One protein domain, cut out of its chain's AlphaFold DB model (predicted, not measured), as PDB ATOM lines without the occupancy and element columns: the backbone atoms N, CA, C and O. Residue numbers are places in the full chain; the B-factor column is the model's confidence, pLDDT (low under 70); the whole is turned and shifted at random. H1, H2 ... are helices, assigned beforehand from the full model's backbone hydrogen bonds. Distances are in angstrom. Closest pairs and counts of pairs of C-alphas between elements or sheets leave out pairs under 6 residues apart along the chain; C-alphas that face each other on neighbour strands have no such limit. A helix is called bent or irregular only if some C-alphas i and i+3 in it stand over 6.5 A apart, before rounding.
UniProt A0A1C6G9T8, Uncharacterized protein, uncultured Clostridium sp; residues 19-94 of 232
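What this domain is: This is residues 19 to 94 of the 232 residues of an uncharacterized protein of uncultured Clostridium sp (UniProt A0A1C6G9T8). A long helix, H2, makes the longest axis, and a shorter one, H1, folds back from its first end at a sharp corner, so that the two make a narrow, open V with a gap between the arms. Most of both arms stands free: residues 19 to 37 of H1 and residues 54 to 94 of H2. The printed part has 76 residues, with H1 followed by H2 along the chain and no named strand, and its class is all helix. The whole is extended, with a radius of gyration of the C-alphas of 20.6 A and spans of 69 by 25 by 14 A.

Where its parts are: H2, residues 46 to 94, is 68.6 A long from C-alpha 46 at (17.152, 2.150, 20.611) to C-alpha 94 at (81.250, -8.316, -1.620). It has a kink of 33 degrees near residue 57. H1, residues 19 to 44, begins with C-alpha 19 at (43.671, -3.740, -7.350) and is 37.1 A long. H1 is irregular, but only just: C-alphas 24 and 27 are 6.52 A apart.

How they stand to each other: H2 and H1 only just touch, with 3 pairs of C-alphas within 8 A, and touch only at the corner by their link. H2 touches H1 with residues 48 to 49 alone, and H1 touches H2 with residues 41 to 42 alone; the closest C-alphas of the two helices, those of Cys 42 and Tyr 49, are 5.1 A apart. The helices run opposite ways at a shallow tilt of 21 degrees, with centres 19.9 A apart. Of the O i to N i+4 pairs, 43 of 45 in H2 and 19 of 22 in H1 are within hydrogen-bond range.

The domain as a whole: The two C-alphas farthest apart, those of Asn 45 and Lys 94, are 69.4 A apart. The printed part has no cut, and the link from H1 to H2, one residue, is tight. Mean pLDDT of the printed part is 77.0; residues 19 to 28, 56 to 57 and 60 are under 70.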
ATOM      1  N   GLY A  19      43.582  -3.211  -8.715       54.41
ATOM      2  CA  GLY A  19      43.671  -3.740  -7.350       54.41
ATOM      3  C   GLY A  19      43.935  -2.667  -6.304       54.41
ATOM      4  O   GLY A  19      43.229  -2.630  -5.304       54.41
ATOM      5  N   GLU A  20      44.879  -1.757  -6.560       58.84
ATOM      6  CA  GLU A  20      45.187  -0.655  -5.639       58.84
ATOM      7  C   GLU A  20      44.005   0.316  -5.496       58.84
ATOM      8  O   GLU A  20      43.619   0.643  -4.379       58.84
ATOM      9  N   GLY A  21      43.350   0.704  -6.596       56.06
ATOM     10  CA  GLY A  21      42.218   1.642  -6.560       56.06
ATOM     11  C   GLY A  21      40.956   1.080  -5.891       56.06
ATOM     12  O   GLY A  21      40.268   1.791  -5.157       56.06
ATOM     13  N   ILE A  22      40.659  -0.207  -6.091       59.38
ATOM     14  CA  ILE A  22      39.497  -0.868  -5.475       59.38
ATOM     15  C   ILE A  22      39.737  -1.108  -3.974       59.38
ATOM     16  O   ILE A  22      38.831  -0.862  -3.175       59.38
ATOM     17  N   LEU A  23      40.945  -1.544  -3.585       56.53
ATOM     18  CA  LEU A  23      41.305  -1.791  -2.181       56.53
ATOM     19  C   LEU A  23      41.420  -0.501  -1.362       56.53
ATOM     20  O   LEU A  23      40.992  -0.487  -0.211       56.53
ATOM     21  N   ILE A  24      41.981   0.566  -1.937       58.62
ATOM     22  CA  ILE A  24      42.284   1.807  -1.205       58.62
ATOM     23  C   ILE A  24      41.115   2.805  -1.260       58.62
ATOM     24  O   ILE A  24      40.923   3.559  -0.313       58.62
ATOM     25  N   GLY A  25      40.312   2.814  -2.332       58.47
ATOM     26  CA  GLY A  25      39.230   3.794  -2.511       58.47
ATOM     27  C   GLY A  25      37.830   3.265  -2.195       58.47
ATOM     28  O   GLY A  25      37.114   3.822  -1.367       58.47
ATOM     29  N   ILE A  26      37.418   2.181  -2.860       64.81
ATOM     30  CA  ILE A  26      36.017   1.719  -2.840       64.81
ATOM     31  C   ILE A  26      35.702   0.932  -1.562       64.81
ATOM     32  O   ILE A  26      34.654   1.135  -0.948       64.81
ATOM     33  N   PHE A  27      36.616   0.058  -1.136       62.88
ATOM     34  CA  PHE A  27      36.434  -0.777   0.052       62.88
ATOM     35  C   PHE A  27      36.225   0.033   1.351       62.88
ATOM     36  O   PHE A  27      35.241  -0.227   2.047       62.88
ATOM     37  N   PRO A  28      37.044   1.058   1.677       68.25
ATOM     38  CA  PRO A  28      36.795   1.884   2.859       68.25
ATOM     39  C   PRO A  28      35.521   2.731   2.745       68.25
ATOM     40  O   PRO A  28      34.833   2.909   3.746       68.25
ATOM     41  N   PHE A  29      35.140   3.196   1.550       70.81
ATOM     42  CA  PHE A  29      33.909   3.974   1.362       70.81
ATOM     43  C   PHE A  29      32.638   3.148   1.635       70.81
ATOM     44  O   PHE A  29      31.704   3.628   2.283       70.81
ATOM     45  N   ILE A  30      32.615   1.880   1.207       74.44
ATOM     46  CA  ILE A  30      31.519   0.941   1.501       74.44
ATOM     47  C   ILE A  30      31.439   0.659   3.008       74.44
ATOM     48  O   ILE A  30      30.353   0.677   3.582       74.44
ATOM     49  N   ILE A  31      32.582   0.455   3.669       73.69
ATOM     50  CA  ILE A  31      32.615   0.228   5.121       73.69
ATOM     51  C   ILE A  31      32.100   1.464   5.873       73.69
ATOM     52  O   ILE A  31      31.254   1.334   6.754       73.69
ATOM     53  N   ILE A  32      32.549   2.667   5.501       76.88
ATOM     54  CA  ILE A  32      32.144   3.921   6.153       76.88
ATOM     55  C   ILE A  32      30.640   4.171   5.987       76.88
ATOM     56  O   ILE A  32      29.954   4.460   6.966       76.88
ATOM     57  N   THR A  33      30.104   4.026   4.773       75.12
ATOM     58  CA  THR A  33      28.664   4.212   4.512       75.12
ATOM     59  C   THR A  33      27.805   3.201   5.272       75.12
ATOM     60  O   THR A  33      26.773   3.577   5.828       75.12
ATOM     61  N   MET A  34      28.261   1.950   5.386       75.88
ATOM     62  CA  MET A  34      27.581   0.916   6.166       75.88
ATOM     63  C   MET A  34      27.589   1.227   7.675       75.88
ATOM     64  O   MET A  34      26.556   1.092   8.330       75.88
ATOM     65  N   VAL A  35      28.710   1.710   8.224       75.88
ATOM     66  CA  VAL A  35      28.812   2.129   9.636       75.88
ATOM     67  C   VAL A  35      27.915   3.335   9.932       75.88
ATOM     68  O   VAL A  35      27.227   3.347  10.953       75.88
ATOM     69  N   ILE A  36      27.868   4.328   9.035       79.75
ATOM     70  CA  ILE A  36      26.998   5.507   9.181       79.75
ATOM     71  C   ILE A  36      25.520   5.099   9.173       79.75
ATOM     72  O   ILE A  36      24.761   5.560  10.024       79.75
ATOM     73  N   PHE A  37      25.110   4.222   8.252       78.31
ATOM     74  CA  PHE A  37      23.727   3.744   8.175       78.31
ATOM     75  C   PHE A  37      23.290   3.056   9.476       78.31
ATOM     76  O   PHE A  37      22.247   3.387  10.037       78.31
ATOM     77  N   LEU A  38      24.128   2.161  10.001       73.00
ATOM     78  CA  LEU A  38      23.860   1.449  11.252       73.00
ATOM     79  C   LEU A  38      23.825   2.383  12.468       73.00
ATOM     80  O   LEU A  38      22.994   2.205  13.357       73.00
ATOM     81  N   TYR A  39      24.685   3.405  12.494       75.06
ATOM     82  CA  TYR A  39      24.664   4.433  13.535       75.06
ATOM     83  C   TYR A  39      23.355   5.237  13.524       75.06
ATOM     84  O   TYR A  39      22.768   5.479  14.580       75.06
ATOM     85  N   VAL A  40      22.878   5.632  12.338       79.25
ATOM     86  CA  VAL A  40      21.608   6.358  12.180       79.25
ATOM     87  C   VAL A  40      20.424   5.490  12.613       79.25
ATOM     88  O   VAL A  40      19.573   5.970  13.360       79.25
ATOM     89  N   ASP A  41      20.398   4.214  12.224       75.50
ATOM     90  CA  ASP A  41      19.318   3.288  12.584       75.50
ATOM     91  C   ASP A  41      19.241   3.038  14.103       75.50
ATOM     92  O   ASP A  41      18.163   3.125  14.691       75.50
ATOM     93  N   CYS A  42      20.390   2.883  14.781       73.94
ATOM     94  CA  CYS A  42      20.455   2.793  16.250       73.94
ATOM     95  C   CYS A  42      19.893   4.038  16.953       73.94
ATOM     96  O   CYS A  42      19.357   3.942  18.058       73.94
ATOM     97  N   LYS A  43      20.043   5.221  16.340       75.56
ATOM     98  CA  LYS A  43      19.533   6.480  16.899       75.56
ATOM     99  C   LYS A  43      18.021   6.629  16.733       75.56
ATOM    100  O   LYS A  43      17.400   7.307  17.548       75.56
ATOM    101  N   ILE A  44      17.454   6.036  15.681       82.56
ATOM    102  CA  ILE A  44      16.012   6.041  15.408       82.56
ATOM    103  C   ILE A  44      15.307   4.973  16.253       82.56
ATOM    104  O   ILE A  44      14.224   5.240  16.771       82.56
ATOM    105  N   ASN A  45      15.924   3.798  16.441       77.75
ATOM    106  CA  ASN A  45      15.349   2.707  17.223       77.75
ATOM    107  C   ASN A  45      16.335   2.147  18.275       77.75
ATOM    108  O   ASN A  45      17.193   1.324  17.949       77.75
ATOM    109  N   PRO A  46      16.204   2.532  19.560       76.06
ATOM    110  CA  PRO A  46      17.152   2.150  20.611       76.06
ATOM    111  C   PRO A  46      17.259   0.639  20.863       76.06
ATOM    112  O   PRO A  46      18.310   0.169  21.285       76.06
ATOM    113  N   SER A  47      16.211  -0.143  20.583       74.88
ATOM    114  CA  SER A  47      16.240  -1.609  20.738       74.88
ATOM    115  C   SER A  47      17.153  -2.298  19.719       74.88
ATOM    116  O   SER A  47      17.646  -3.399  19.966       74.88
ATOM    117  N   HIS A  48      17.434  -1.642  18.590       72.19
ATOM    118  CA  HIS A  48      18.381  -2.141  17.600       72.19
ATOM    119  C   HIS A  48      19.834  -1.996  18.072       72.19
ATOM    120  O   HIS A  48      20.693  -2.739  17.605       72.19
ATOM    121  N   TYR A  49      20.120  -1.101  19.026       70.75
ATOM    122  CA  TYR A  49      21.468  -0.930  19.572       70.75
ATOM    123  C   TYR A  49      21.968  -2.200  20.268       70.75
ATOM    124  O   TYR A  49      23.077  -2.645  19.988       70.75
ATOM    125  N   GLU A  50      21.156  -2.823  21.128       72.69
ATOM    126  CA  GLU A  50      21.539  -4.069  21.812       72.69
ATOM    127  C   GLU A  50      21.719  -5.225  20.819       72.69
ATOM    128  O   GLU A  50      22.721  -5.940  20.880       72.69
ATOM    129  N   TYR A  51      20.807  -5.345  19.846       73.88
ATOM    130  CA  TYR A  51      20.875  -6.358  18.791       73.88
ATOM    131  C   TYR A  51      22.130  -6.212  17.918       73.88
ATOM    132  O   TYR A  51      22.858  -7.181  17.691       73.88
ATOM    133  N   TYR A  52      22.421  -4.994  17.454       70.94
ATOM    134  CA  TYR A  52      23.610  -4.733  16.656       70.94
ATOM    135  C   TYR A  52      24.878  -4.865  17.482       70.94
ATOM    136  O   TYR A  52      25.829  -5.433  16.973       70.94
ATOM    137  N   ASN A  53      24.921  -4.426  18.739       70.44
ATOM    138  CA  ASN A  53      26.127  -4.534  19.558       70.44
ATOM    139  C   ASN A  53      26.514  -6.002  19.829       70.44
ATOM    140  O   ASN A  53      27.689  -6.360  19.737       70.44
ATOM    141  N   GLU A  54      25.536  -6.885  20.067       74.81
ATOM    142  CA  GLU A  54      25.802  -8.324  20.202       74.81
ATOM    143  C   GLU A  54      26.290  -8.940  18.878       74.81
ATOM    144  O   GLU A  54      27.257  -9.714  18.848       74.81
ATOM    145  N   TRP A  55      25.648  -8.577  17.766       70.62
ATOM    146  CA  TRP A  55      26.019  -9.049  16.434       70.62
ATOM    147  C   TRP A  55      27.408  -8.540  16.020       70.62
ATOM    148  O   TRP A  55      28.265  -9.331  15.628       70.62
ATOM    149  N   PHE A  56      27.687  -7.250  16.210       68.06
ATOM    150  CA  PHE A  56      28.984  -6.616  15.984       68.06
ATOM    151  C   PHE A  56      30.071  -7.202  16.866       68.06
ATOM    152  O   PHE A  56      31.167  -7.411  16.366       68.06
ATOM    153  N   GLY A  57      29.796  -7.519  18.133       65.56
ATOM    154  CA  GLY A  57      30.765  -8.184  19.003       65.56
ATOM    155  C   GLY A  57      31.215  -9.532  18.431       65.56
ATOM    156  O   GLY A  57      32.413  -9.795  18.323       65.56
ATOM    157  N   LYS A  58      30.269 -10.361  17.970       75.06
ATOM    158  CA  LYS A  58      30.574 -11.660  17.336       75.06
ATOM    159  C   LYS A  58      31.290 -11.486  15.989       75.06
ATOM    160  O   LYS A  58      32.265 -12.187  15.721       75.06
ATOM    161  N   PHE A  59      30.854 -10.530  15.168       72.00
ATOM    162  CA  PHE A  59      31.487 -10.219  13.881       72.00
ATOM    163  C   PHE A  59      32.897  -9.644  14.045       72.00
ATOM    164  O   PHE A  59      33.801 -10.054  13.325       72.00
ATOM    165  N   ALA A  60      33.115  -8.753  15.009       69.69
ATOM    166  CA  ALA A  60      34.405  -8.132  15.284       69.69
ATOM    167  C   ALA A  60      35.443  -9.158  15.750       69.69
ATOM    168  O   ALA A  60      36.601  -9.056  15.360       69.69
ATOM    169  N   ILE A  61      35.039 -10.178  16.513       73.00
ATOM    170  CA  ILE A  61      35.938 -11.273  16.906       73.00
ATOM    171  C   ILE A  61      36.376 -12.083  15.675       73.00
ATOM    172  O   ILE A  61      37.568 -12.318  15.482       73.00
ATOM    173  N   VAL A  62      35.433 -12.472  14.807       76.50
ATOM    174  CA  VAL A  62      35.732 -13.286  13.614       76.50
ATOM    175  C   VAL A  62      36.529 -12.491  12.574       76.50
ATOM    176  O   VAL A  62      37.582 -12.941  12.122       76.50
ATOM    177  N   PHE A  63      36.076 -11.287  12.215       74.44
ATOM    178  CA  PHE A  63      36.764 -10.429  11.246       74.44
ATOM    179  C   PHE A  63      38.076  -9.870  11.791       74.44
ATOM    180  O   PHE A  63      39.047  -9.789  11.043       74.44
ATOM    181  N   GLY A  64      38.143  -9.544  13.083       73.25
ATOM    182  CA  GLY A  64      39.378  -9.132  13.743       73.25
ATOM    183  C   GLY A  64      40.451 -10.214  13.649       73.25
ATOM    184  O   GLY A  64      41.587  -9.910  13.292       73.25
ATOM    185  N   GLY A  65      40.080 -11.484  13.852       78.19
ATOM    186  CA  GLY A  65      40.979 -12.623  13.648       78.19
ATOM    187  C   GLY A  65      41.466 -12.757  12.200       78.19
ATOM    188  O   GLY A  65      42.658 -12.954  11.967       78.19
ATOM    189  N   ILE A  66      40.573 -12.587  11.217       80.00
ATOM    190  CA  ILE A  66      40.927 -12.635   9.787       80.00
ATOM    191  C   ILE A  66      41.879 -11.489   9.418       80.00
ATOM    192  O   ILE A  66      42.904 -11.724   8.779       80.00
ATOM    193  N   ILE A  67      41.578 -10.258   9.840       80.38
ATOM    194  CA  ILE A  67      42.399  -9.072   9.559       80.38
ATOM    195  C   ILE A  67      43.770  -9.200  10.227       80.38
ATOM    196  O   ILE A  67      44.784  -8.967   9.572       80.38
ATOM    197  N   ALA A  68      43.818  -9.623  11.493       77.94
ATOM    198  CA  ALA A  68      45.072  -9.875  12.195       77.94
ATOM    199  C   ALA A  68      45.902 -10.961  11.490       77.94
ATOM    200  O   ALA A  68      47.105 -10.790  11.303       77.94
ATOM    201  N   GLY A  69      45.259 -12.038  11.024       80.62
ATOM    202  CA  GLY A  69      45.910 -13.087  10.239       80.62
ATOM    203  C   GLY A  69      46.509 -12.566   8.929       80.62
ATOM    204  O   GLY A  69      47.677 -12.827   8.639       80.62
ATOM    205  N   ILE A  70      45.752 -11.774   8.162       84.81
ATOM    206  CA  ILE A  70      46.242 -11.135   6.928       84.81
ATOM    207  C   ILE A  70      47.413 -10.199   7.239       84.81
ATOM    208  O   ILE A  70      48.424 -10.233   6.539       84.81
ATOM    209  N   PHE A  71      47.315  -9.397   8.301       81.69
ATOM    210  CA  PHE A  71      48.372  -8.473   8.704       81.69
ATOM    211  C   PHE A  71      49.678  -9.202   9.046       81.69
ATOM    212  O   PHE A  71      50.740  -8.799   8.576       81.69
ATOM    213  N   ILE A  72      49.606 -10.321   9.776       87.94
ATOM    214  CA  ILE A  72      50.774 -11.167  10.073       87.94
ATOM    215  C   ILE A  72      51.405 -11.703   8.782       87.94
ATOM    216  O   ILE A  72      52.628 -11.667   8.638       87.94
ATOM    217  N   ILE A  73      50.595 -12.157   7.819       88.12
ATOM    218  CA  ILE A  73      51.096 -12.638   6.523       88.12
ATOM    219  C   ILE A  73      51.793 -11.505   5.758       88.12
ATOM    220  O   ILE A  73      52.889 -11.702   5.235       88.12
ATOM    221  N   VAL A  74      51.196 -10.311   5.716       87.19
ATOM    222  CA  VAL A  74      51.786  -9.136   5.054       87.19
ATOM    223  C   VAL A  74      53.115  -8.748   5.706       87.19
ATOM    224  O   VAL A  74      54.092  -8.524   4.989       87.19
ATOM    225  N   LEU A  75      53.186  -8.734   7.040       86.81
ATOM    226  CA  LEU A  75      54.430  -8.486   7.772       86.81
ATOM    227  C   LEU A  75      55.499  -9.535   7.456       86.81
ATOM    228  O   LEU A  75      56.641  -9.173   7.175       86.81
ATOM    229  N   ALA A  76      55.138 -10.820   7.447       89.88
ATOM    230  CA  ALA A  76      56.066 -11.900   7.125       89.88
ATOM    231  C   ALA A  76      56.618 -11.768   5.695       89.88
ATOM    232  O   ALA A  76      57.828 -11.843   5.485       89.88
ATOM    233  N   VAL A  77      55.755 -11.497   4.709       91.56
ATOM    234  CA  VAL A  77      56.173 -11.262   3.316       91.56
ATOM    235  C   VAL A  77      57.059 -10.016   3.205       91.56
ATOM    236  O   VAL A  77      58.059 -10.038   2.484       91.56
ATOM    237  N   GLY A  78      56.722  -8.944   3.925       89.06
ATOM    238  CA  GLY A  78      57.528  -7.724   3.998       89.06
ATOM    239  C   GLY A  78      58.930  -7.984   4.551       89.06
ATOM    240  O   GLY A  78      59.913  -7.570   3.940       89.06
ATOM    241  N   LEU A  79      59.032  -8.743   5.647       91.88
ATOM    242  CA  LEU A  79      60.305  -9.142   6.251       91.88
ATOM    243  C   LEU A  79      61.154  -9.993   5.304       91.88
ATOM    244  O   LEU A  79      62.339  -9.714   5.138       91.88
ATOM    245  N   VAL A  80      60.563 -10.984   4.632       93.06
ATOM    246  CA  VAL A  80      61.287 -11.820   3.656       93.06
ATOM    247  C   VAL A  80      61.841 -10.968   2.512       93.06
ATOM    248  O   VAL A  80      63.005 -11.120   2.138       93.06
ATOM    249  N   LYS A  81      61.044 -10.031   1.982       91.88
ATOM    250  CA  LYS A  81      61.514  -9.093   0.953       91.88
ATOM    251  C   LYS A  81      62.649  -8.213   1.468       91.88
ATOM    252  O   LYS A  81      63.639  -8.048   0.762       91.88
ATOM    253  N   LEU A  82      62.529  -7.674   2.680       88.81
ATOM    254  CA  LEU A  82      63.569  -6.844   3.285       88.81
ATOM    255  C   LEU A  82      64.888  -7.619   3.421       88.81
ATOM    256  O   LEU A  82      65.928  -7.131   2.985       88.81
ATOM    257  N   ILE A  83      64.835  -8.849   3.941       91.62
ATOM    258  CA  ILE A  83      66.003  -9.735   4.058       91.62
ATOM    259  C   ILE A  83      66.634  -9.975   2.684       91.62
ATOM    260  O   ILE A  83      67.856  -9.902   2.553       91.62
ATOM    261  N   TYR A  84      65.823 -10.225   1.654       91.19
ATOM    262  CA  TYR A  84      66.313 -10.413   0.290       91.19
ATOM    263  C   TYR A  84      67.040  -9.170  -0.241       91.19
ATOM    264  O   TYR A  84      68.160  -9.290  -0.736       91.19
ATOM    265  N   TYR A  85      66.453  -7.978  -0.099       87.06
ATOM    266  CA  TYR A  85      67.080  -6.730  -0.546       87.06
ATOM    267  C   TYR A  85      68.394  -6.446   0.184       87.06
ATOM    268  O   TYR A  85      69.388  -6.119  -0.463       87.06
ATOM    269  N   VAL A  86      68.429  -6.628   1.508       85.81
ATOM    270  CA  VAL A  86      69.655  -6.459   2.305       85.81
ATOM    271  C   VAL A  86      70.717  -7.477   1.884       85.81
ATOM    272  O   VAL A  86      71.872  -7.115   1.675       85.81
ATOM    273  N   SER A  87      70.332  -8.739   1.688       86.06
ATOM    274  CA  SER A  87      71.253  -9.794   1.244       86.06
ATOM    275  C   SER A  87      71.832  -9.496  -0.138       86.06
ATOM    276  O   SER A  87      73.036  -9.635  -0.345       86.06
ATOM    277  N   LEU A  88      70.997  -9.034  -1.073       87.31
ATOM    278  CA  LEU A  88      71.422  -8.641  -2.414       87.31
ATOM    279  C   LEU A  88      72.385  -7.449  -2.367       87.31
ATOM    280  O   LEU A  88      73.401  -7.459  -3.060       87.31
ATOM    281  N   PHE A  89      72.095  -6.447  -1.538       83.75
ATOM    282  CA  PHE A  89      72.964  -5.289  -1.342       83.75
ATOM    283  C   PHE A  89      74.344  -5.694  -0.802       83.75
ATOM    284  O   PHE A  89      75.372  -5.284  -1.344       83.75
ATOM    285  N   LEU A  90      74.379  -6.561   0.214       82.94
ATOM    286  CA  LEU A  90      75.627  -7.092   0.770       82.94
ATOM    287  C   LEU A  90      76.395  -7.942  -0.247       82.94
ATOM    288  O   LEU A  90      77.616  -7.830  -0.338       82.94
ATOM    289  N   TYR A  91      75.693  -8.765  -1.028       85.38
ATOM    290  CA  TYR A  91      76.302  -9.585  -2.071       85.38
ATOM    291  C   TYR A  91      76.993  -8.729  -3.138       85.38
ATOM    292  O   TYR A  91      78.154  -8.972  -3.457       85.38
ATOM    293  N   ARG A  92      76.313  -7.688  -3.637       85.38
ATOM    294  CA  ARG A  92      76.884  -6.758  -4.624       85.38
ATOM    295  C   ARG A  92      78.147  -6.085  -4.098       85.38
ATOM    296  O   ARG A  92      79.149  -6.049  -4.800       85.38
ATOM    297  N   ARG A  93      78.136  -5.625  -2.845       84.31
ATOM    298  CA  ARG A  93      79.327  -5.028  -2.222       84.31
ATOM    299  C   ARG A  93      80.488  -6.014  -2.109       84.31
ATOM    300  O   ARG A  93      81.611  -5.642  -2.409       84.31
ATOM    301  N   LYS A  94      80.219  -7.267  -1.727       84.00
ATOM    302  CA  LYS A  94      81.250  -8.316  -1.620       84.00
ATOM    303  C   LYS A  94      81.831  -8.759  -2.962       84.00
ATOM    304  O   LYS A  94      82.922  -9.314  -2.976       84.00
TER     305      LYS A  94